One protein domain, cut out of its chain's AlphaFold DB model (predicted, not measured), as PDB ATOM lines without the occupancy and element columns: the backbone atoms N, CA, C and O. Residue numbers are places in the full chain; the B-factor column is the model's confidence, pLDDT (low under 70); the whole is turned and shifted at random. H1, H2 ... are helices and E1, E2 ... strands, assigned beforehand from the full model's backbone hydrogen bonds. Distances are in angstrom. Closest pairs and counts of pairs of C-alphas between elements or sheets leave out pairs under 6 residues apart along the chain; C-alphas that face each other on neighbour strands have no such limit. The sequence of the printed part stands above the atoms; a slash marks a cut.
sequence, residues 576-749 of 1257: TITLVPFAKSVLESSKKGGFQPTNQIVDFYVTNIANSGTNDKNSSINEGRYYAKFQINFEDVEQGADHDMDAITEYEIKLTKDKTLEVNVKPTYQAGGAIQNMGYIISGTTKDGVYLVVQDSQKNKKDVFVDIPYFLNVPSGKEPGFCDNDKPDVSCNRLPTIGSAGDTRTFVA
ATOM      1  N   THR A 576     113.039 189.431 148.575       89.44
ATOM      2  CA  THR A 576     114.295 188.675 148.558       89.44
ATOM      3  C   THR A 576     114.766 188.519 147.118       89.44
ATOM      4  O   THR A 576     113.979 188.141 146.253       89.44
ATOM      5  N   ILE A 577     116.046 188.782 146.867       91.12
ATOM      6  CA  ILE A 577     116.713 188.422 145.613       91.12
ATOM      7  C   ILE A 577     117.409 187.077 145.827       91.12
ATOM      8  O   ILE A 577     118.119 186.905 146.816       91.12
ATOM      9  N   THR A 578     117.208 186.124 144.918       89.50
ATOM     10  CA  THR A 578     117.931 184.845 144.893       89.50
ATOM     11  C   THR A 578     118.962 184.870 143.773       89.50
ATOM     12  O   THR A 578     118.616 185.190 142.637       89.50
ATOM     13  N   LEU A 579     120.197 184.485 144.082       91.31
ATOM     14  CA  LEU A 579     121.280 184.273 143.127       91.31
ATOM     15  C   LEU A 579     121.831 182.851 143.290       91.31
ATOM     16  O   LEU A 579     122.087 182.407 144.409       91.31
ATOM     17  N   VAL A 580     122.028 182.148 142.176       90.75
ATOM     18  CA  VAL A 580     122.663 180.820 142.143       90.75
ATOM     19  C   VAL A 580     123.784 180.846 141.101       90.75
ATOM     20  O   VAL A 580     123.495 181.168 139.946       90.75
ATOM     21  N   PRO A 581     125.049 180.558 141.459       93.06
ATOM     22  CA  PRO A 581     126.148 180.497 140.500       93.06
ATOM     23  C   PRO A 581     125.903 179.423 139.434       93.06
ATOM     24  O   PRO A 581     125.366 178.357 139.724       93.06
ATOM     25  N   PHE A 582     126.268 179.723 138.191       93.56
ATOM     26  CA  PHE A 582     125.950 178.907 137.022       93.56
ATOM     27  C   PHE A 582     126.971 179.144 135.907       93.56
ATOM     28  O   PHE A 582     127.399 180.280 135.687       93.56
ATOM     29  N   ALA A 583     127.338 178.093 135.179       94.00
ATOM     30  CA  ALA A 583     128.265 178.186 134.059       94.00
ATOM     31  C   ALA A 583     127.951 177.151 132.966       94.00
ATOM     32  O   ALA A 583     127.311 176.124 133.222       94.00
ATOM     33  N   LYS A 584     128.382 177.453 131.736       92.44
ATOM     34  CA  LYS A 584     128.286 176.573 130.562       92.44
ATOM     35  C   LYS A 584     129.627 176.490 129.831       92.44
ATOM     36  O   LYS A 584     130.207 177.524 129.489       92.44
ATOM     37  N   SER A 585     130.038 175.278 129.473       89.69
ATOM     38  CA  SER A 585     131.178 175.051 128.576       89.69
ATOM     39  C   SER A 585     130.784 175.133 127.103       89.69
ATOM     40  O   SER A 585     129.734 174.633 126.692       89.69
ATOM     41  N   VAL A 586     131.650 175.731 126.285       85.94
ATOM     42  CA  VAL A 586     131.482 175.861 124.831       85.94
ATOM     43  C   VAL A 586     132.745 175.362 124.123       85.94
ATOM     44  O   VAL A 586     133.835 175.890 124.330       85.94
ATOM     45  N   LEU A 587     132.587 174.339 123.278       73.75
ATOM     46  CA  LEU A 587     133.663 173.724 122.489       73.75
ATOM     47  C   LEU A 587     133.546 174.107 121.009       73.75
ATOM     48  O   LEU A 587     134.051 175.148 120.600       73.75
ATOM     49  N   GLU A 588     132.852 173.298 120.202       64.19
ATOM     50  CA  GLU A 588     132.670 173.558 118.762       64.19
ATOM     51  C   GLU A 588     131.253 174.043 118.398       64.19
ATOM     52  O   GLU A 588     131.052 174.624 117.332       64.19
ATOM     53  N   SER A 589     130.262 173.856 119.281       65.06
ATOM     54  CA  SER A 589     128.856 174.213 119.033       65.06
ATOM     55  C   SER A 589     128.271 175.099 120.134       65.06
ATOM     56  O   SER A 589     127.847 174.629 121.189       65.06
ATOM     57  N   SER A 590     128.162 176.395 119.843       77.50
ATOM     58  CA  SER A 590     127.465 177.389 120.671       77.50
ATOM     59  C   SER A 590     125.964 177.516 120.349       77.50
ATOM     60  O   SER A 590     125.287 178.438 120.810       77.50
ATOM     61  N   LYS A 591     125.424 176.610 119.522       81.88
ATOM     62  CA  LYS A 591     124.055 176.693 119.002       81.88
ATOM     63  C   LYS A 591     123.016 176.456 120.106       81.88
ATOM     64  O   LYS A 591     123.012 175.401 120.744       81.88
ATOM     65  N   LYS A 592     122.064 177.385 120.238       86.94
ATOM     66  CA  LYS A 592     120.864 177.238 121.075       86.94
ATOM     67  C   LYS A 592     120.071 175.975 120.722       86.94
ATOM     68  O   LYS A 592     119.850 175.675 119.547       86.94
ATOM     69  N   GLY A 593     119.664 175.232 121.750       82.75
ATOM     70  CA  GLY A 593     118.996 173.931 121.616       82.75
ATOM     71  C   GLY A 593     119.918 172.780 121.193       82.75
ATOM     72  O   GLY A 593     119.462 171.645 121.091       82.75
ATOM     73  N   GLY A 594     121.210 173.043 120.962       85.31
ATOM     74  CA  GLY A 594     122.246 172.017 121.051       85.31
ATOM     75  C   GLY A 594     122.568 171.706 122.515       85.31
ATOM     76  O   GLY A 594     122.228 172.482 123.411       85.31
ATOM     77  N   PHE A 595     123.235 170.579 122.755       87.44
ATOM     78  CA  PHE A 595     123.815 170.297 124.064       87.44
ATOM     79  C   PHE A 595     125.053 171.175 124.289       87.44
ATOM     80  O   PHE A 595     125.876 171.348 123.390       87.44
ATOM     81  N   GLN A 596     125.177 171.703 125.501       88.81
ATOM     82  CA  GLN A 596     126.412 172.244 126.067       88.81
ATOM     83  C   GLN A 596     126.513 171.717 127.507       88.81
ATOM     84  O   GLN A 596     125.470 171.693 128.175       88.81
ATOM     85  N   PRO A 597     127.695 171.336 128.025       89.88
ATOM     86  CA  PRO A 597     127.829 170.872 129.404       89.88
ATOM     87  C   PRO A 597     127.399 171.943 130.407       89.88
ATOM     88  O   PRO A 597     127.685 173.130 130.226       89.88
ATOM     89  N   THR A 598     126.689 171.533 131.455       91.69
ATOM     90  CA  THR A 598     126.473 172.365 132.645       91.69
ATOM     91  C   THR A 598     127.609 172.083 133.614       91.69
ATOM     92  O   THR A 598     127.670 170.984 134.168       91.69
ATOM     93  N   ASN A 599     128.500 173.060 133.786       91.12
ATOM     94  CA  ASN A 599     129.670 172.930 134.650       91.12
ATOM     95  C   ASN A 599     129.235 172.538 136.063       91.12
ATOM     96  O   ASN A 599     128.412 173.233 136.669       91.12
ATOM     97  N   GLN A 600     129.767 171.438 136.589       88.50
ATOM     98  CA  GLN A 600     129.512 171.077 137.982       88.50
ATOM     99  C   GLN A 600     130.273 172.044 138.899       88.50
ATOM    100  O   GLN A 600     131.413 172.414 138.613       88.50
ATOM    101  N   ILE A 601     129.654 172.455 140.010       87.69
ATOM    102  CA  ILE A 601     130.397 173.116 141.088       87.69
ATOM    103  C   ILE A 601     131.012 172.024 141.944       87.69
ATOM    104  O   ILE A 601     130.299 171.250 142.582       87.69
ATOM    105  N   VAL A 602     132.336 171.984 141.933       85.25
ATOM    106  CA  VAL A 602     133.128 171.016 142.692       85.25
ATOM    107  C   VAL A 602     133.339 171.485 144.126       85.25
ATOM    108  O   VAL A 602     133.355 170.674 145.043       85.25
ATOM    109  N   ASP A 603     133.492 172.795 144.323       85.00
ATOM    110  CA  ASP A 603     133.987 173.357 145.578       85.00
ATOM    111  C   ASP A 603     133.473 174.794 145.782       85.00
ATOM    112  O   ASP A 603     133.345 175.567 144.824       85.00
ATOM    113  N   PHE A 604     133.211 175.175 147.036       87.06
ATOM    114  CA  PHE A 604     132.698 176.501 147.406       87.06
ATOM    115  C   PHE A 604     133.410 177.050 148.643       87.06
ATOM    116  O   PHE A 604     133.292 176.494 149.734       87.06
ATOM    117  N   TYR A 605     134.076 178.200 148.504       86.94
ATOM    118  CA  TYR A 605     134.809 178.822 149.611       86.94
ATOM    119  C   TYR A 605     134.311 180.223 149.927       86.94
ATOM    120  O   TYR A 605     134.551 181.181 149.186       86.94
ATOM    121  N   VAL A 606     133.696 180.371 151.100       86.94
ATOM    122  CA  VAL A 606     133.382 181.687 151.662       86.94
ATOM    123  C   VAL A 606     134.663 182.373 152.119       86.94
ATOM    124  O   VAL A 606     135.406 181.867 152.959       86.94
ATOM    125  N   THR A 607     134.900 183.571 151.589       87.25
ATOM    126  CA  THR A 607     135.942 184.476 152.087       87.25
ATOM    127  C   THR A 607     135.398 185.348 153.216       87.25
ATOM    128  O   THR A 607     136.072 185.531 154.227       87.25
ATOM    129  N   ASN A 608     134.179 185.881 153.062       87.50
ATOM    130  CA  ASN A 608     133.495 186.689 154.074       87.50
ATOM    131  C   ASN A 608     131.989 186.787 153.763       87.50
ATOM    132  O   ASN A 608     131.638 187.175 152.653       87.50
ATOM    133  N   ILE A 609     131.114 186.511 154.731       89.06
ATOM    134  CA  ILE A 609     129.675 186.826 154.674       89.06
ATOM    135  C   ILE A 609     129.312 187.568 155.966       89.06
ATOM    136  O   ILE A 609     129.779 187.189 157.040       89.06
ATOM    137  N   ALA A 610     128.552 188.659 155.847       90.19
ATOM    138  CA  ALA A 610     128.153 189.500 156.974       90.19
ATOM    139  C   ALA A 610     126.853 190.267 156.696       90.19
ATOM    140  O   ALA A 610     126.589 190.691 155.564       90.19
ATOM    141  N   ASN A 611     126.091 190.544 157.758       90.62
ATOM    142  CA  ASN A 611     124.764 191.166 157.695       90.62
ATOM    143  C   ASN A 611     123.771 190.404 156.789       90.62
ATOM    144  O   ASN A 611     122.922 191.024 156.141       90.62
ATOM    145  N   SER A 612     123.892 189.078 156.718       85.38
ATOM    146  CA  SER A 612     122.898 188.193 156.106       85.38
ATOM    147  C   SER A 612     121.666 188.010 156.996       85.38
ATOM    148  O   SER A 612     120.560 187.869 156.478       85.38
ATOM    149  N   GLY A 613     121.832 188.119 158.319       81.69
ATOM    150  CA  GLY A 613     120.753 188.031 159.297       81.69
ATOM    151  C   GLY A 613     120.941 188.965 160.496       81.69
ATOM    152  O   GLY A 613     121.518 190.052 160.408       81.69
ATOM    153  N   THR A 614     120.401 188.554 161.647       82.38
ATOM    154  CA  THR A 614     120.533 189.311 162.910       82.38
ATOM    155  C   THR A 614     121.830 188.967 163.650       82.38
ATOM    156  O   THR A 614     122.370 189.814 164.362       82.38
ATOM    157  N   ASN A 615     122.334 187.745 163.461       81.62
ATOM    158  CA  ASN A 615     123.397 187.142 164.269       81.62
ATOM    159  C   ASN A 615     124.806 187.438 163.722       81.62
ATOM    160  O   ASN A 615     125.733 187.642 164.501       81.62
ATOM    161  N   ASP A 616     124.963 187.557 162.399       84.31
ATOM    162  CA  ASP A 616     126.223 187.899 161.715       84.31
ATOM    163  C   ASP A 616     126.406 189.419 161.492       84.31
ATOM    164  O   ASP A 616     127.207 189.869 160.664       84.31
ATOM    165  N   LYS A 617     125.619 190.234 162.203       87.56
ATOM    166  CA  LYS A 617     125.511 191.674 161.970       87.56
ATOM    167  C   LYS A 617     126.770 192.428 162.402       87.56
ATOM    168  O   LYS A 617     127.062 192.573 163.589       87.56
ATOM    169  N   ASN A 618     127.466 193.012 161.432       90.88
ATOM    170  CA  ASN A 618     128.702 193.762 161.610       90.88
ATOM    171  C   ASN A 618     128.642 195.100 160.857       90.88
ATOM    172  O   ASN A 618     128.812 195.164 159.639       90.88
ATOM    173  N   SER A 619     128.468 196.199 161.599       93.94
ATOM    174  CA  SER A 619     128.397 197.557 161.038       93.94
ATOM    175  C   SER A 619     129.693 198.043 160.380       93.94
ATOM    176  O   SER A 619     129.666 199.036 159.657       93.94
ATOM    177  N   SER A 620     130.826 197.374 160.623       95.12
ATOM    178  CA  SER A 620     132.112 197.697 159.988       95.12
ATOM    179  C   SER A 620     132.228 197.129 158.567       95.12
ATOM    180  O   SER A 620     133.113 197.538 157.822       95.12
ATOM    181  N   ILE A 621     131.341 196.204 158.180       93.06
ATOM    182  CA  ILE A 621     131.284 195.603 156.843       93.06
ATOM    183  C   ILE A 621     130.048 196.166 156.132       93.06
ATOM    184  O   ILE A 621     128.938 196.070 156.652       93.06
ATOM    185  N   ASN A 622     130.245 196.804 154.971       95.50
ATOM    186  CA  ASN A 622     129.196 197.458 154.166       95.50
ATOM    187  C   ASN A 622     128.195 198.314 154.992       95.50
ATOM    188  O   ASN A 622     126.991 198.296 154.749       95.50
ATOM    189  N   GLU A 623     128.686 199.040 156.007       95.19
ATOM    190  CA  GLU A 623     127.882 199.866 156.936       95.19
ATOM    191  C   GLU A 623     126.734 199.107 157.648       95.19
ATOM    192  O   GLU A 623     125.756 199.716 158.084       95.19
ATOM    193  N   GLY A 624     126.817 197.778 157.774       92.69
ATOM    194  CA  GLY A 624     125.749 196.957 158.355       92.69
ATOM    195  C   GLY A 624     124.663 196.514 157.365       92.69
ATOM    196  O   GLY A 624     123.603 196.060 157.798       92.69
ATOM    197  N   ARG A 625     124.896 196.663 156.054       94.00
ATOM    198  CA  ARG A 625     124.081 196.089 154.968       94.00
ATOM    199  C   ARG A 625     124.683 194.760 154.498       94.00
ATOM    200  O   ARG A 625     125.882 194.542 154.667       94.00
ATOM    201  N   TYR A 626     123.867 193.911 153.868       94.56
ATOM    202  CA  TYR A 626     124.286 192.603 153.343       94.56
ATOM    203  C   TYR A 626     125.596 192.679 152.547       94.56
ATOM    204  O   TYR A 626     125.745 193.534 151.664       94.56
ATOM    205  N   TYR A 627     126.521 191.767 152.838       94.94
ATOM    206  CA  TYR A 627     127.770 191.582 152.108       94.94
ATOM    207  C   TYR A 627     128.133 190.095 152.034       94.94
ATOM    208  O   TYR A 627     128.148 189.413 153.058       94.94
ATOM    209  N   ALA A 628     128.492 189.617 150.845       93.88
ATOM    210  CA  ALA A 628     129.027 188.280 150.626       93.88
ATOM    211  C   ALA A 628     130.195 188.318 149.634       93.88
ATOM    212  O   ALA A 628     130.105 188.953 148.586       93.88
ATOM    213  N   LYS A 629     131.275 187.599 149.944       94.06
ATOM    214  CA  LYS A 629     132.401 187.354 149.042       94.06
ATOM    215  C   LYS A 629     132.851 185.900 149.148       94.06
ATOM    216  O   LYS A 629     133.176 185.424 150.240       94.06
ATOM    217  N   PHE A 630     132.864 185.202 148.020       92.50
ATOM    218  CA  PHE A 630     133.161 183.772 147.925       92.50
ATOM    219  C   PHE A 630     133.791 183.420 146.574       92.50
ATOM    220  O   PHE A 630     133.779 184.228 145.643       92.50
ATOM    221  N   GLN A 631     134.359 182.220 146.477       91.56
ATOM    222  CA  GLN A 631     134.942 181.674 145.252       91.56
ATOM    223  C   GLN A 631     134.298 180.322 144.923       91.56
ATOM    224  O   GLN A 631     134.024 179.528 145.825       91.56
ATOM    225  N   ILE A 632     134.045 180.100 143.633       91.25
ATOM    226  CA  ILE A 632     133.459 178.882 143.060       91.25
ATOM    227  C   ILE A 632     134.529 178.155 142.256       91.25
ATOM    228  O   ILE A 632     135.152 178.797 141.410       91.25
ATOM    229  N   ASN A 633     134.686 176.849 142.473       90.75
ATOM    230  CA  ASN A 633     135.361 175.940 141.545       90.75
ATOM    231  C   ASN A 633     134.332 175.356 140.552       90.75
ATOM    232  O   ASN A 633     133.317 174.809 140.992       90.75
ATOM    233  N   PHE A 634     134.603 175.463 139.248       91.69
ATOM    234  CA  PHE A 634     133.829 174.862 138.160       91.69
ATOM    235  C   PHE A 634     134.654 173.833 137.364       91.69
ATOM    236  O   PHE A 634     135.695 174.173 136.803       91.69
ATOM    237  N   GLU A 635     134.095 172.632 137.229       90.56
ATOM    238  CA  GLU A 635     134.519 171.536 136.335       90.56
ATOM    239  C   GLU A 635     134.026 171.786 134.887       90.56
ATOM    240  O   GLU A 635     132.922 172.316 134.717       90.56
ATOM    241  N   ASP A 636     134.797 171.462 133.835       87.56
ATOM    242  CA  ASP A 636     134.460 171.785 132.431       87.56
ATOM    243  C   ASP A 636     133.369 170.906 131.791       87.56
ATOM    244  O   ASP A 636     132.615 171.405 130.943       87.56
ATOM    245  N   VAL A 637     133.155 169.675 132.264       87.75
ATOM    246  CA  VAL A 637     132.015 168.839 131.856       87.75
ATOM    247  C   VAL A 637     130.878 168.801 132.893       87.75
ATOM    248  O   VAL A 637     130.820 169.540 133.874       87.75
ATOM    249  N   GLU A 638     129.871 167.974 132.607       88.50
ATOM    250  CA  GLU A 638     128.695 167.749 133.460       88.50
ATOM    251  C   GLU A 638     128.762 166.400 134.213       88.50
ATOM    252  O   GLU A 638     128.102 166.221 135.238       88.50
ATOM    253  N   GLN A 639     129.536 165.443 133.686       90.44
ATOM    254  CA  GLN A 639     129.724 164.097 134.229       90.44
ATOM    255  C   GLN A 639     130.973 163.425 133.625       90.44
ATOM    256  O   GLN A 639     131.217 163.550 132.423       90.44
ATOM    257  N   GLY A 640     131.704 162.639 134.419       90.00
ATOM    258  CA  GLY A 640     132.835 161.845 133.931       90.00
ATOM    259  C   GLY A 640     134.154 162.613 133.857       90.00
ATOM    260  O   GLY A 640     134.570 163.162 134.863       90.00
ATOM    261  N   ALA A 641     134.824 162.584 132.695       89.75
ATOM    262  CA  ALA A 641     136.141 163.198 132.462       89.75
ATOM    263  C   ALA A 641     137.159 162.867 133.574       89.75
ATOM    264  O   ALA A 641     137.344 161.689 133.885       89.75
ATOM    265  N   ASP A 642     137.826 163.869 134.133       88.50
ATOM    266  CA  ASP A 642     138.720 163.824 135.293       88.50
ATOM    267  C   ASP A 642     137.963 164.222 136.579       88.50
ATOM    268  O   ASP A 642     138.178 163.592 137.619       88.50
ATOM    269  N   HIS A 643     136.990 165.144 136.459       91.38
ATOM    270  CA  HIS A 643     136.101 165.644 137.519       91.38
ATOM    271  C   HIS A 643     136.879 166.404 138.606       91.38
ATOM    272  O   HIS A 643     136.919 165.940 139.744       91.38
ATOM    273  N   ASP A 644     137.531 167.535 138.290       90.25
ATOM    274  CA  ASP A 644     138.343 168.298 139.264       90.25
ATOM    275  C   ASP A 644     138.288 169.848 139.223       90.25
ATOM    276  O   ASP A 644     137.429 170.420 139.904       90.25
ATOM    277  N   MET A 645     139.242 170.574 138.617       90.62
ATOM    278  CA  MET A 645     139.336 172.043 138.784       90.62
ATOM    279  C   MET A 645     139.797 172.789 137.528       90.62
ATOM    280  O   MET A 645     140.945 173.224 137.417       90.62
ATOM    281  N   ASP A 646     138.861 173.026 136.612       89.94
ATOM    282  CA  ASP A 646     139.132 173.730 135.360       89.94
ATOM    283  C   ASP A 646     139.107 175.255 135.484       89.94
ATOM    284  O   ASP A 646     139.885 175.925 134.804       89.94
ATOM    285  N   ALA A 647     138.250 175.835 136.332       91.25
ATOM    286  CA  ALA A 647     138.203 177.283 136.551       91.25
ATOM    287  C   ALA A 647     137.752 177.692 137.955       91.25
ATOM    288  O   ALA A 647     136.893 177.071 138.578       91.25
ATOM    289  N   ILE A 648     138.272 178.837 138.417       91.94
ATOM    290  CA  ILE A 648     137.815 179.493 139.648       91.94
ATOM    291  C   ILE A 648     137.287 180.885 139.316       91.94
ATOM    292  O   ILE A 648     137.960 181.670 138.641       91.94
ATOM    293  N   THR A 649     136.105 181.209 139.841       93.94
ATOM    294  CA  THR A 649     135.508 182.548 139.760       93.94
ATOM    295  C   THR A 649     135.176 183.087 141.148       93.94
ATOM    296  O   THR A 649     134.518 182.429 141.954       93.94
ATOM    297  N   GLU A 650     135.616 184.314 141.414       95.19
ATOM    298  CA  GLU A 650     135.287 185.099 142.599       95.19
ATOM    299  C   GLU A 650     134.002 185.908 142.382       95.19
ATOM    300  O   GLU A 650     133.807 186.527 141.334       95.19
ATOM    301  N   TYR A 651     133.147 185.927 143.402       96.75
ATOM    302  CA  TYR A 651     131.893 186.674 143.446       96.75
ATOM    303  C   TYR A 651     131.942 187.640 144.627       96.75
ATOM    304  O   TYR A 651     132.340 187.259 145.730       96.75
ATOM    305  N   GLU A 652     131.509 188.881 144.417       97.25
ATOM    306  CA  GLU A 652     131.333 189.879 145.473       97.25
ATOM    307  C   GLU A 652     129.957 190.539 145.337       97.25
ATOM    308  O   GLU A 652     129.651 191.197 144.345       97.25
ATOM    309  N   ILE A 653     129.110 190.327 146.343       96.88
ATOM    310  CA  ILE A 653     127.698 190.710 146.370       96.88
ATOM    311  C   ILE A 653     127.490 191.676 147.535       96.88
ATOM    312  O   ILE A 653     127.814 191.354 148.680       96.88
ATOM    313  N   LYS A 654     126.923 192.856 147.273       96.50
ATOM    314  CA  LYS A 654     126.691 193.874 148.307       96.50
ATOM    315  C   LYS A 654     125.370 194.614 148.110       96.50
ATOM    316  O   LYS A 654     125.050 195.073 147.014       96.50
ATOM    317  N   LEU A 655     124.610 194.772 149.192       96.25
ATOM    318  CA  LEU A 655     123.409 195.609 149.207       96.25
ATOM    319  C   LEU A 655     123.812 197.085 149.344       96.25
ATOM    320  O   LEU A 655     124.537 197.461 150.273       96.25
ATOM    321  N   THR A 656     123.362 197.918 148.413       95.62
ATOM    322  CA  THR A 656     123.680 199.349 148.346       95.62
ATOM    323  C   THR A 656     122.795 200.185 149.280       95.62
ATOM    324  O   THR A 656     121.840 199.706 149.897       95.62
ATOM    325  N   LYS A 657     123.102 201.482 149.387       93.00
ATOM    326  CA  LYS A 657     122.331 202.436 150.199       93.00
ATOM    327  C   LYS A 657     120.954 202.763 149.603       93.00
ATOM    328  O   LYS A 657     120.036 203.100 150.343       93.00
ATOM    329  N   ASP A 658     120.809 202.636 148.288       92.38
ATOM    330  CA  ASP A 658     119.575 202.819 147.514       92.38
ATOM    331  C   ASP A 658     118.712 201.542 147.409       92.38
ATOM    332  O   ASP A 658     117.705 201.542 146.704       92.38
ATOM    333  N   LYS A 659     119.051 200.482 148.165       90.12
ATOM    334  CA  LYS A 659     118.378 199.167 148.161       90.12
ATOM    335  C   LYS A 659     118.445 198.431 146.815       90.12
ATOM    336  O   LYS A 659     117.530 197.684 146.461       90.12
ATOM    337  N   THR A 660     119.536 198.609 146.082       94.00
ATOM    338  CA  THR A 660     119.879 197.770 144.932       94.00
ATOM    339  C   THR A 660     120.938 196.741 145.319       94.00
ATOM    340  O   THR A 660     121.721 196.944 146.247       94.00
ATOM    341  N   LEU A 661     120.943 195.595 144.644       96.19
ATOM    342  CA  LEU A 661     121.964 194.572 144.841       96.19
ATOM    343  C   LEU A 661     123.046 194.747 143.783       96.19
ATOM    344  O   LEU A 661     122.763 194.579 142.598       96.19
ATOM    345  N   GLU A 662     124.263 195.082 144.199       97.12
ATOM    346  CA  GLU A 662     125.416 195.051 143.306       97.12
ATOM    347  C   GLU A 662     126.071 193.665 143.358       97.12
ATOM    348  O   GLU A 662     126.310 193.130 144.443       97.12
ATOM    349  N   VAL A 663     126.344 193.094 142.186       97.38
ATOM    350  CA  VAL A 663     126.988 191.789 141.997       97.38
ATOM    351  C   VAL A 663     128.181 191.981 141.068       97.38
ATOM    352  O   VAL A 663     127.995 192.274 139.886       97.38
ATOM    353  N   ASN A 664     129.395 191.819 141.589       96.94
ATOM    354  CA  ASN A 664     130.621 191.700 140.806       96.94
ATOM    355  C   ASN A 664     131.012 190.223 140.674       96.94
ATOM    356  O   ASN A 664     130.920 189.462 141.638       96.94
ATOM    357  N   VAL A 665     131.451 189.832 139.480       97.62
ATOM    358  CA  VAL A 665     131.934 188.482 139.161       97.62
ATOM    359  C   VAL A 665     133.258 188.603 138.426       97.62
ATOM    360  O   VAL A 665     133.384 189.422 137.515       97.62
ATOM    361  N   LYS A 666     134.255 187.804 138.814       95.81
ATOM    362  CA  LYS A 666     135.621 187.907 138.296       95.81
ATOM    363  C   LYS A 666     136.312 186.535 138.223       95.81
ATOM    364  O   LYS A 666     136.481 185.901 139.261       95.81
ATOM    365  N   PRO A 667     136.795 186.097 137.048       93.56
ATOM    366  CA  PRO A 667     137.539 184.850 136.924       93.56
ATOM    367  C   PRO A 667     138.952 185.035 137.497       93.56
ATOM    368  O   PRO A 667     139.629 186.038 137.232       93.56
ATOM    369  N   THR A 668     139.397 184.075 138.304       91.38
ATOM    370  CA  THR A 668     140.677 184.105 139.029       91.38
ATOM    371  C   THR A 668     141.622 182.972 138.640       91.38
ATOM    372  O   THR A 668     142.830 183.140 138.797       91.38
ATOM    373  N   TYR A 669     141.109 181.858 138.107       88.69
ATOM    374  CA  TYR A 669     141.903 180.722 137.626       88.69
ATOM    375  C   TYR A 669     141.258 180.050 136.404       88.69
ATOM    376  O   TYR A 669     140.043 180.137 136.235       88.69
ATOM    377  N   GLN A 670     142.086 179.405 135.577       85.69
ATOM    378  CA  GLN A 670     141.700 178.511 134.482       85.69
ATOM    379  C   GLN A 670     142.781 177.434 134.282       85.69
ATOM    380  O   GLN A 670     143.966 177.737 134.474       85.69
ATOM    381  N   ALA A 671     142.398 176.262 133.782       80.50
ATOM    382  CA  ALA A 671     143.297 175.229 133.270       80.50
ATOM    383  C   ALA A 671     142.662 174.277 132.228       80.50
ATOM    384  O   ALA A 671     143.408 173.767 131.389       80.50
ATOM    385  N   GLY A 672     141.329 174.136 132.221       71.25
ATOM    386  CA  GLY A 672     140.574 173.172 131.406       71.25
ATOM    387  C   GLY A 672     140.644 173.278 129.874       71.25
ATOM    388  O   GLY A 672     141.381 174.078 129.287       71.25
ATOM    389  N   GLY A 673     139.852 172.428 129.209       72.06
ATOM    390  CA  GLY A 673     139.890 172.182 127.760       72.06
ATOM    391  C   GLY A 673     138.709 172.721 126.937       72.06
ATOM    392  O   GLY A 673     138.760 172.651 125.700       72.06
ATOM    393  N   ALA A 674     137.662 173.231 127.590       79.25
ATOM    394  CA  ALA A 674     136.475 173.852 127.001       79.25
ATOM    395  C   ALA A 674     136.279 175.297 127.484       79.25
ATOM    396  O   ALA A 674     136.549 175.602 128.640       79.25
ATOM    397  N   ILE A 675     135.750 176.196 126.639       85.06
ATOM    398  CA  ILE A 675     135.580 177.611 127.016       85.06
ATOM    399  C   ILE A 675     134.440 177.743 128.032       85.06
ATOM    400  O   ILE A 675     133.261 177.646 127.673       85.06
ATOM    401  N   GLN A 676     134.787 177.989 129.292       91.19
ATOM    402  CA  GLN A 676     133.845 178.075 130.404       91.19
ATOM    403  C   GLN A 676     133.295 179.499 130.506       91.19
ATOM    404  O   GLN A 676     133.996 180.441 130.880       91.19
ATOM    405  N   ASN A 677     132.014 179.660 130.178       93.44
ATOM    406  CA  ASN A 677     131.279 180.917 130.292       93.44
ATOM    407  C   ASN A 677     130.543 180.895 131.638       93.44
ATOM    408  O   ASN A 677     129.670 180.055 131.854       93.44
ATOM    409  N   MET A 678     130.920 181.785 132.554       95.31
ATOM    410  CA  MET A 678     130.607 181.704 133.984       95.31
ATOM    411  C   MET A 678     129.811 182.917 134.480       95.31
ATOM    412  O   MET A 678     129.947 184.044 133.989       95.31
ATOM    413  N   GLY A 679     128.978 182.690 135.491       96.00
ATOM    414  CA  GLY A 679     128.180 183.722 136.136       96.00
ATOM    415  C   GLY A 679     127.081 183.127 137.007       96.00
ATOM    416  O   GLY A 679     127.358 182.344 137.911       96.00
ATOM    417  N   TYR A 680     125.833 183.546 136.812       95.00
ATOM    418  CA  TYR A 680     124.755 183.205 137.743       95.00
ATOM    419  C   TYR A 680     123.356 183.280 137.129       95.00
ATOM    420  O   TYR A 680     123.109 183.970 136.144       95.00
ATOM    421  N   ILE A 681     122.415 182.592 137.767       92.88
ATOM    422  CA  ILE A 681     120.972 182.757 137.591       92.88
ATOM    423  C   ILE A 681     120.495 183.725 138.676       92.88
ATOM    424  O   ILE A 681     120.905 183.589 139.832       92.88
ATOM    425  N   ILE A 682     119.632 184.685 138.334       91.94
ATOM    426  CA  ILE A 682     119.051 185.626 139.302       91.94
ATOM    427  C   ILE A 682     117.523 185.698 139.203       91.94
ATOM    428  O   ILE A 682     116.955 185.650 138.112       91.94
ATOM    429  N   SER A 683     116.876 185.802 140.365       90.56
ATOM    430  CA  SER A 683     115.422 185.826 140.555       90.56
ATOM    431  C   SER A 683     115.032 186.834 141.642       90.56
ATOM    432  O   SER A 683     115.789 187.044 142.589       90.56
ATOM    433  N   GLY A 684     113.821 187.400 141.576       89.62
ATOM    434  CA  GLY A 684     113.325 188.353 142.588       89.62
ATOM    435  C   GLY A 684     113.619 189.819 142.257       89.62
ATOM    436  O   GLY A 684     113.568 190.688 143.128       89.62
ATOM    437  N   THR A 685     113.940 190.116 141.000       90.56
ATOM    438  CA  THR A 685     114.372 191.429 140.513       90.56
ATOM    439  C   THR A 685     113.476 191.931 139.377       90.56
ATOM    440  O   THR A 685     112.560 191.253 138.917       90.56
ATOM    441  N   THR A 686     113.728 193.144 138.887       88.50
ATOM    442  CA  THR A 686     113.124 193.653 137.643       88.50
ATOM    443  C   THR A 686     113.802 193.124 136.367       88.50
ATOM    444  O   THR A 686     113.450 193.560 135.274       88.50
ATOM    445  N   LYS A 687     114.829 192.272 136.496       89.00
ATOM    446  CA  LYS A 687     115.727 191.796 135.432       89.00
ATOM    447  C   LYS A 687     116.200 190.362 135.735       89.00
ATOM    448  O   LYS A 687     117.388 190.101 135.890       89.00
ATOM    449  N   ASP A 688     115.251 189.447 135.900       89.88
ATOM    450  CA  ASP A 688     115.552 188.043 136.208       89.88
ATOM    451  C   ASP A 688     116.033 187.287 134.959       89.88
ATOM    452  O   ASP A 688     115.567 187.551 133.848       89.88
ATOM    453  N   GLY A 689     116.944 186.325 135.127       91.56
ATOM    454  CA  GLY A 689     117.490 185.560 134.005       91.56
ATOM    455  C   GLY A 689     118.819 184.861 134.287       91.56
ATOM    456  O   GLY A 689     119.311 184.850 135.414       91.56
ATOM    457  N   VAL A 690     119.397 184.286 133.227       93.50
ATOM    458  CA  VAL A 690     120.752 183.716 133.220       93.50
ATOM    459  C   VAL A 690     121.735 184.802 132.781       93.50
ATOM    460  O   VAL A 690     121.597 185.364 131.697       93.50
ATOM    461  N   TYR A 691     122.723 185.080 133.623       95.38
ATOM    462  CA  TYR A 691     123.785 186.059 133.424       95.38
ATOM    463  C   TYR A 691     125.136 185.336 133.373       95.38
ATOM    464  O   TYR A 691     125.834 185.263 134.382       95.38
ATOM    465  N   LEU A 692     125.525 184.817 132.202       96.31
ATOM    466  CA  LEU A 692     126.925 184.456 131.952       96.31
ATOM    467  C   LEU A 692     127.672 185.745 131.595       96.31
ATOM    468  O   LEU A 692     127.379 186.378 130.580       96.31
ATOM    469  N   VAL A 693     128.562 186.181 132.484       96.88
ATOM    470  CA  VAL A 693     129.101 187.555 132.506       96.88
ATOM    471  C   VAL A 693     130.622 187.622 132.494       96.88
ATOM    472  O   VAL A 693     131.172 188.683 132.214       96.88
ATOM    473  N   VAL A 694     131.301 186.505 132.747       95.06
ATOM    474  CA  VAL A 694     132.751 186.349 132.587       95.06
ATOM    475  C   VAL A 694     133.050 185.025 131.888       95.06
ATOM    476  O   VAL A 694     132.172 184.174 131.759       95.06
ATOM    477  N   GLN A 695     134.283 184.830 131.438       91.75
ATOM    478  CA  GLN A 695     134.733 183.542 130.911       91.75
ATOM    479  C   GLN A 695     136.206 183.290 131.240       91.75
ATOM    480  O   GLN A 695     136.924 184.195 131.679       91.75
ATOM    481  N   ASP A 696     136.687 182.083 130.982       87.25
ATOM    482  CA  ASP A 696     138.117 181.803 130.982       87.25
ATOM    483  C   ASP A 696     138.817 182.392 129.726       87.25
ATOM    484  O   ASP A 696     138.188 182.785 128.738       87.25
ATOM    485  N   SER A 697     140.146 182.524 129.761       74.25
ATOM    486  CA  SER A 697     140.942 183.095 128.659       74.25
ATOM    487  C   SER A 697     141.497 182.044 127.689       74.25
ATOM    488  O   SER A 697     142.601 182.213 127.168       74.25
ATOM    489  N   GLN A 698     140.785 180.939 127.460       64.19
ATOM    490  CA  GLN A 698     141.305 179.830 126.667       64.19
ATOM    491  C   GLN A 698     141.730 180.181 125.242       64.19
ATOM    492  O   GLN A 698     141.193 181.056 124.555       64.19
ATOM    493  N   LYS A 699     142.686 179.380 124.779       54.25
ATOM    494  CA  LYS A 699     143.078 179.239 123.384       54.25
ATOM    495  C   LYS A 699     142.686 177.840 122.931       54.25
ATOM    496  O   LYS A 699     142.807 176.892 123.696       54.25
ATOM    497  N   ASN A 700     142.304 177.687 121.670       47.66
ATOM    498  CA  ASN A 700     142.133 176.357 121.089       47.66
ATOM    499  C   ASN A 700     143.459 175.578 121.011       47.66
ATOM    500  O   ASN A 700     144.555 176.119 121.164       47.66
ATOM    501  N   LYS A 701     143.346 174.314 120.587       41.62
ATOM    502  CA  LYS A 701     144.438 173.392 120.208       41.62
ATOM    503  C   LYS A 701     145.333 173.886 119.039       41.62
ATOM    504  O   LYS A 701     146.052 173.091 118.441       41.62
ATOM    505  N   LYS A 702     145.269 175.175 118.673       42.78
ATOM    506  CA  LYS A 702     146.119 175.886 117.697       42.78
ATOM    507  C   LYS A 702     146.684 177.210 118.252       42.78
ATOM    508  O   LYS A 702     147.134 178.039 117.468       42.78
ATOM    509  N   ASP A 703     146.659 177.413 119.574       45.84
ATOM    510  CA  ASP A 703     147.196 178.596 120.274       45.84
ATOM    511  C   ASP A 703     146.453 179.931 119.998       45.84
ATOM    512  O   ASP A 703     146.938 181.013 120.337       45.84
ATOM    513  N   VAL A 704     145.241 179.876 119.429       47.97
ATOM    514  CA  VAL A 704     144.412 181.053 119.103       47.97
ATOM    515  C   VAL A 704     143.215 181.139 120.053       47.97
ATOM    516  O   VAL A 704     142.483 180.160 120.205       47.97
ATOM    517  N   PHE A 705     142.979 182.308 120.663       54.91
ATOM    518  CA  PHE A 705     141.733 182.577 121.398       54.91
ATOM    519  C   PHE A 705     140.527 182.384 120.473       54.91
ATOM    520  O   PHE A 705     140.502 182.963 119.385       54.91
ATOM    521  N   VAL A 706     139.531 181.598 120.882       60.41
ATOM    522  CA  VAL A 706     138.328 181.400 120.061       60.41
ATOM    523  C   VAL A 706     137.232 182.341 120.531       60.41
ATOM    524  O   VAL A 706     136.563 182.096 121.529       60.41
ATOM    525  N   ASP A 707     137.048 183.420 119.781       74.88
ATOM    526  CA  ASP A 707     135.965 184.377 119.977       74.88
ATOM    527  C   ASP A 707     134.642 183.756 119.451       74.88
ATOM    528  O   ASP A 707     134.163 184.104 118.367       74.88
ATOM    529  N   ILE A 708     134.080 182.783 120.189       79.69
ATOM    530  CA  ILE A 708     132.844 182.056 119.839       79.69
ATOM    531  C   ILE A 708     131.614 182.805 120.381       79.69
ATOM    532  O   ILE A 708     131.464 182.914 121.597       79.69
ATOM    533  N   PRO A 709     130.671 183.266 119.535       85.81
ATOM    534  CA  PRO A 709     129.409 183.821 120.020       85.81
ATOM    535  C   PRO A 709     128.558 182.745 120.701       85.81
ATOM    536  O   PRO A 709     128.182 181.765 120.054       85.81
ATOM    537  N   TYR A 710     128.198 182.954 121.971       90.50
ATOM    538  CA  TYR A 710     127.254 182.104 122.704       90.50
ATOM    539  C   TYR A 710     126.004 182.882 123.126       90.50
ATOM    540  O   TYR A 710     126.078 184.030 123.557       90.50
ATOM    541  N   PHE A 711     124.831 182.261 122.984       91.88
ATOM    542  CA  PHE A 711     123.544 182.957 123.098       91.88
ATOM    543  C   PHE A 711     123.156 183.334 124.542       91.88
ATOM    544  O   PHE A 711     122.355 184.248 124.736       91.88
ATOM    545  N   LEU A 712     123.741 182.664 125.544       93.31
ATOM    546  CA  LEU A 712     123.566 182.967 126.973       93.31
ATOM    547  C   LEU A 712     124.567 184.000 127.508       93.31
ATOM    548  O   LEU A 712     124.450 184.403 128.666       93.31
ATOM    549  N   ASN A 713     125.537 184.432 126.698       94.44
ATOM    550  CA  ASN A 713     126.474 185.467 127.112       94.44
ATOM    551  C   ASN A 713     125.730 186.795 127.283       94.44
ATOM    552  O   ASN A 713     124.889 187.173 126.465       94.44
ATOM    553  N   VAL A 714     126.053 187.520 128.352       96.12
ATOM    554  CA  VAL A 714     125.473 188.826 128.666       96.12
ATOM    555  C   VAL A 714     126.603 189.851 128.749       96.12
ATOM    556  O   VAL A 714     127.132 190.096 129.834       96.12
ATOM    557  N   PRO A 715     126.993 190.483 127.625       94.88
ATOM    558  CA  PRO A 715     128.064 191.475 127.610       94.88
ATOM    559  C   PRO A 715     127.789 192.639 128.573       94.88
ATOM    560  O   PRO A 715     126.640 192.890 128.961       94.88
ATOM    561  N   SER A 716     128.838 193.356 128.986       92.44
ATOM    562  CA  SER A 716     128.706 194.402 130.007       92.44
ATOM    563  C   SER A 716     127.696 195.483 129.584       92.44
ATOM    564  O   SER A 716     127.705 195.963 128.447       92.44
ATOM    565  N   GLY A 717     126.766 195.817 130.483       90.25
ATOM    566  CA  GLY A 717     125.649 196.733 130.214       90.25
ATOM    567  C   GLY A 717     124.506 196.180 129.341       90.25
ATOM    568  O   GLY A 717     123.642 196.957 128.935       90.25
ATOM    569  N   LYS A 718     124.481 194.876 129.027       95.06
ATOM    570  CA  LYS A 718     123.379 194.185 128.316       95.06
ATOM    571  C   LYS A 718     122.503 193.363 129.265       95.06
ATOM    572  O   LYS A 718     122.863 193.170 130.417       95.06
ATOM    573  N   GLU A 719     121.381 192.844 128.778       92.50
ATOM    574  CA  GLU A 719     120.480 191.973 129.552       92.50
ATOM    575  C   GLU A 719     120.396 190.560 128.934       92.50
ATOM    576  O   GLU A 719     120.793 190.390 127.773       92.50
ATOM    577  N   PRO A 720     119.897 189.545 129.669       91.69
ATOM    578  CA  PRO A 720     119.747 188.180 129.174       91.69
ATOM    579  C   PRO A 720     118.945 188.125 127.870       91.69
ATOM    580  O   PRO A 720     117.965 188.846 127.693       91.69
ATOM    581  N   GLY A 721     119.387 187.279 126.938       89.94
ATOM    582  CA  GLY A 721     118.819 187.195 125.590       89.94
ATOM    583  C   GLY A 721     119.359 188.226 124.587       89.94
ATOM    584  O   GLY A 721     119.034 188.136 123.409       89.94
ATOM    585  N   PHE A 722     120.235 189.167 124.977       93.62
ATOM    586  CA  PHE A 722     120.879 190.074 124.008       93.62
ATOM    587  C   PHE A 722     121.647 189.319 122.903       93.62
ATOM    588  O   PHE A 722     121.612 189.716 121.738       93.62
ATOM    589  N   CYS A 723     122.285 188.198 123.247       92.88
ATOM    590  CA  CYS A 723     123.031 187.351 122.313       92.88
ATOM    591  C   CYS A 723     122.189 186.242 121.649       92.88
ATOM    592  O   CYS A 723     122.706 185.477 120.839       92.88
ATOM    593  N   ASP A 724     120.887 186.177 121.937       91.38
ATOM    594  CA  ASP A 724     119.934 185.187 121.418       91.38
ATOM    595  C   ASP A 724     119.302 185.668 120.098       91.38
ATOM    596  O   ASP A 724     118.107 185.943 120.005       91.38
ATOM    597  N   ASN A 725     120.149 185.846 119.080       85.81
ATOM    598  CA  ASN A 725     119.791 186.386 117.765       85.81
ATOM    599  C   ASN A 725     120.515 185.624 116.639       85.81
ATOM    600  O   ASN A 725     121.661 185.221 116.814       85.81
ATOM    601  N   ASP A 726     119.907 185.519 115.446       82.19
ATOM    602  CA  ASP A 726     120.492 184.845 114.260       82.19
ATOM    603  C   ASP A 726     121.864 185.402 113.832       82.19
ATOM    604  O   ASP A 726     122.639 184.742 113.134       82.19
ATOM    605  N   LYS A 727     122.142 186.654 114.204       84.06
ATOM    606  CA  LYS A 727     123.417 187.351 114.016       84.06
ATOM    607  C   LYS A 727     123.734 188.098 115.313       84.06
ATOM    608  O   LYS A 727     123.313 189.249 115.446       84.06
ATOM    609  N   PRO A 728     124.393 187.451 116.287       85.38
ATOM    610  CA  PRO A 728     124.735 188.095 117.546       85.38
ATOM    611  C   PRO A 728     125.747 189.226 117.320       85.38
ATOM    612  O   PRO A 728     126.521 189.213 116.360       85.38
ATOM    613  N   ASP A 729     125.721 190.222 118.203       91.25
ATOM    614  CA  ASP A 729     126.699 191.311 118.215       91.25
ATOM    615  C   ASP A 729     128.103 190.769 118.539       91.25
ATOM    616  O   ASP A 729     128.236 189.807 119.289       91.25
ATOM    617  N   VAL A 730     129.164 191.397 118.022       88.94
ATOM    618  CA  VAL A 730     130.551 190.937 118.244       88.94
ATOM    619  C   VAL A 730     130.943 190.891 119.730       88.94
ATOM    620  O   VAL A 730     131.794 190.095 120.119       88.94
ATOM    621  N   SER A 731     130.292 191.682 120.590       90.44
ATOM    622  CA  SER A 731     130.474 191.612 122.047       90.44
ATOM    623  C   SER A 731     129.985 190.298 122.677       90.44
ATOM    624  O   SER A 731     130.426 189.957 123.770       90.44
ATOM    625  N   CYS A 732     129.138 189.522 121.994       90.75
ATOM    626  CA  CYS A 732     128.706 188.188 122.426       90.75
ATOM    627  C   CYS A 732     129.799 187.119 122.302       90.75
ATOM    628  O   CYS A 732     129.702 186.069 122.939       90.75
ATOM    629  N   ASN A 733     130.824 187.374 121.482       87.19
ATOM    630  CA  ASN A 733     131.910 186.435 121.223       87.19
ATOM    631  C   ASN A 733     132.896 186.301 122.387       87.19
ATOM    632  O   ASN A 733     133.673 185.347 122.403       87.19
ATOM    633  N   ARG A 734     132.941 187.291 123.293       87.25
ATOM    634  CA  ARG A 734     133.932 187.329 124.366       87.25
ATOM    635  C   ARG A 734     133.497 188.160 125.571       87.25
ATOM    636  O   ARG A 734     133.312 189.372 125.474       87.25
ATOM    637  N   LEU A 735     133.424 187.505 126.722       92.38
ATOM    638  CA  LEU A 735     133.219 188.113 128.036       92.38
ATOM    639  C   LEU A 735     134.571 188.491 128.695       92.38
ATOM    640  O   LEU A 735     135.630 188.039 128.249       92.38
ATOM    641  N   PRO A 736     134.582 189.326 129.755       92.88
ATOM    642  CA  PRO A 736     135.772 189.597 130.563       92.88
ATOM    643  C   PRO A 736     136.458 188.320 131.071       92.88
ATOM    644  O   PRO A 736     135.808 187.432 131.619       92.88
ATOM    645  N   THR A 737     137.783 188.252 130.907       90.44
ATOM    646  CA  THR A 737     138.601 187.070 131.232       90.44
ATOM    647  C   THR A 737     139.543 187.306 132.417       90.44
ATOM    648  O   THR A 737     139.557 188.396 132.998       90.44
ATOM    649  N   ILE A 738     140.372 186.319 132.780       87.44
ATOM    650  CA  ILE A 738     141.417 186.484 133.811       87.44
ATOM    651  C   ILE A 738     142.294 187.704 133.495       87.44
ATOM    652  O   ILE A 738     142.604 187.986 132.337       87.44
ATOM    653  N   GLY A 739     142.654 188.458 134.538       84.81
ATOM    654  CA  GLY A 739     143.397 189.718 134.436       84.81
ATOM    655  C   GLY A 739     142.523 190.955 134.189       84.81
ATOM    656  O   GLY A 739     143.004 192.073 134.365       84.81
ATOM    657  N   SER A 740     141.244 190.783 133.842       87.88
ATOM    658  CA  SER A 740     140.274 191.883 133.781       87.88
ATOM    659  C   SER A 740     139.786 192.321 135.173       87.88
ATOM    660  O   SER A 740     140.101 191.717 136.204       87.88
ATOM    661  N   ALA A 741     138.966 193.377 135.200       88.38
ATOM    662  CA  ALA A 741     138.247 193.817 136.395       88.38
ATOM    663  C   ALA A 741     137.040 192.921 136.763       88.38
ATOM    664  O   ALA A 741     136.402 193.165 137.786       88.38
ATOM    665  N   GLY A 742     136.730 191.900 135.953       92.62
ATOM    666  CA  GLY A 742     135.450 191.197 136.000       92.62
ATOM    667  C   GLY A 742     134.323 192.009 135.352       92.62
ATOM    668  O   GLY A 742     134.577 192.941 134.586       92.62
ATOM    669  N   ASP A 743     133.084 191.658 135.680       96.31
ATOM    670  CA  ASP A 743     131.869 192.375 135.284       96.31
ATOM    671  C   ASP A 743     131.014 192.699 136.519       96.31
ATOM    672  O   ASP A 743     131.013 191.942 137.492       96.31
ATOM    673  N   THR A 744     130.295 193.825 136.498       96.31
ATOM    674  CA  THR A 744     129.515 194.313 137.648       96.31
ATOM    675  C   THR A 744     128.100 194.693 137.231       96.31
ATOM    676  O   THR A 744     127.904 195.474 136.301       96.31
ATOM    677  N   ARG A 745     127.103 194.180 137.957       95.94
ATOM    678  CA  ARG A 745     125.672 194.431 137.730       95.94
ATOM    679  C   ARG A 745     124.997 195.023 138.951       95.94
ATOM    680  O   ARG A 745     125.467 194.856 140.070       95.94
ATOM    681  N   THR A 746     123.869 195.689 138.720       95.25
ATOM    682  CA  THR A 746     123.049 196.316 139.759       95.25
ATOM    683  C   THR A 746     121.581 195.977 139.525       95.25
ATOM    684  O   THR A 746     121.030 196.285 138.466       95.25
ATOM    685  N   PHE A 747     120.948 195.352 140.516       94.38
ATOM    686  CA  PHE A 747     119.586 194.823 140.431       94.38
ATOM    687  C   PHE A 747     118.631 195.531 141.394       94.38
ATOM    688  O   PHE A 747     118.975 195.804 142.543       94.38
ATOM    689  N   VAL A 748     117.404 195.788 140.935       93.06
ATOM    690  CA  VAL A 748     116.307 196.332 141.749       93.06
ATOM    691  C   VAL A 748     115.377 195.184 142.133       93.06
ATOM    692  O   VAL A 748     114.907 194.467 141.251       93.06
ATOM    693  N   ALA A 749     115.092 195.009 143.427       91.19
ATOM    694  CA  ALA A 749     114.205 193.946 143.908       91.19
ATOM    695  C   ALA A 749     112.740 194.172 143.488       91.19
ATOM    696  O   ALA A 749     112.192 195.261 143.689       91.19
TER     697      ALA A 749
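AT A GLANCE: This is residues 576 to 749 of the 1257 residues of the protein "Pilus assembly protein" of Rhodoferax sediminis (UniProt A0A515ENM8). Two strongly twisted sheets stand face to face as a sandwich, a larger one of E2, E3, E4, E5 and E8 and a smaller one of E1, E6 and E7. Long loops extend from it, among them residues 696 to 729, which lead to the four-residue H1, on neither sheet. The 174 printed residues run E1 to E7, H1, E8, mostly strand, with under half in named elements; both sheets are antiparallel, ordered E2 - E3 - E4 - E5 - E8 and E1 - E6 - E7. The whole is compact, radius of gyration of the C-alphas 16.5 A, spanning 51 by 35 by 27 A.

IN THESE COORDINATES: E1, residues 576 to 586, 32.0 A long, begins at C-alpha 576 (114.295, 188.675, 148.558). E2 is 601 to 610, bending by 63 degrees at 607; E3 is 627 to 634, E4 647 to 655, E5 660 to 670, 30.9 A, E6 675 to 683, E7 689 to 695 and H1 730 to 733. E8, 743 to 748, ends at C-alpha 748 (116.307, 196.332, 141.749).

HOW THE PARTS SIT: E2 to E5 form a meander, each strand the antiparallel neighbour of the one before. Backbone pairs within hydrogen-bond range include N 605 and O 631, 3.0 A, N 630 and O 651, 3.1 A, N 652 and O 664, 2.9 A, and, for E5 and E8, N 663 and O 745, 2.9 A. In the smaller sheet they include N 582 and O 679, 2.9 A, and N 680 and O 691, 3.0 A. Between sheets, the closest C-alphas of E5 and E7 are Lys 666 and Val 694, 6.6 A. H1 is too short for an O i to N i+4 pair.

THE WHOLE: The farthest C-alphas, Thr 614 and Lys 702, are 53.7 A apart. The printed part has no cut. Links E1 to E2, E2 to E3, E3 to E4 and E7 to H1 are long. Residues 588 to 589 and 698 to 706 have pLDDT under 70.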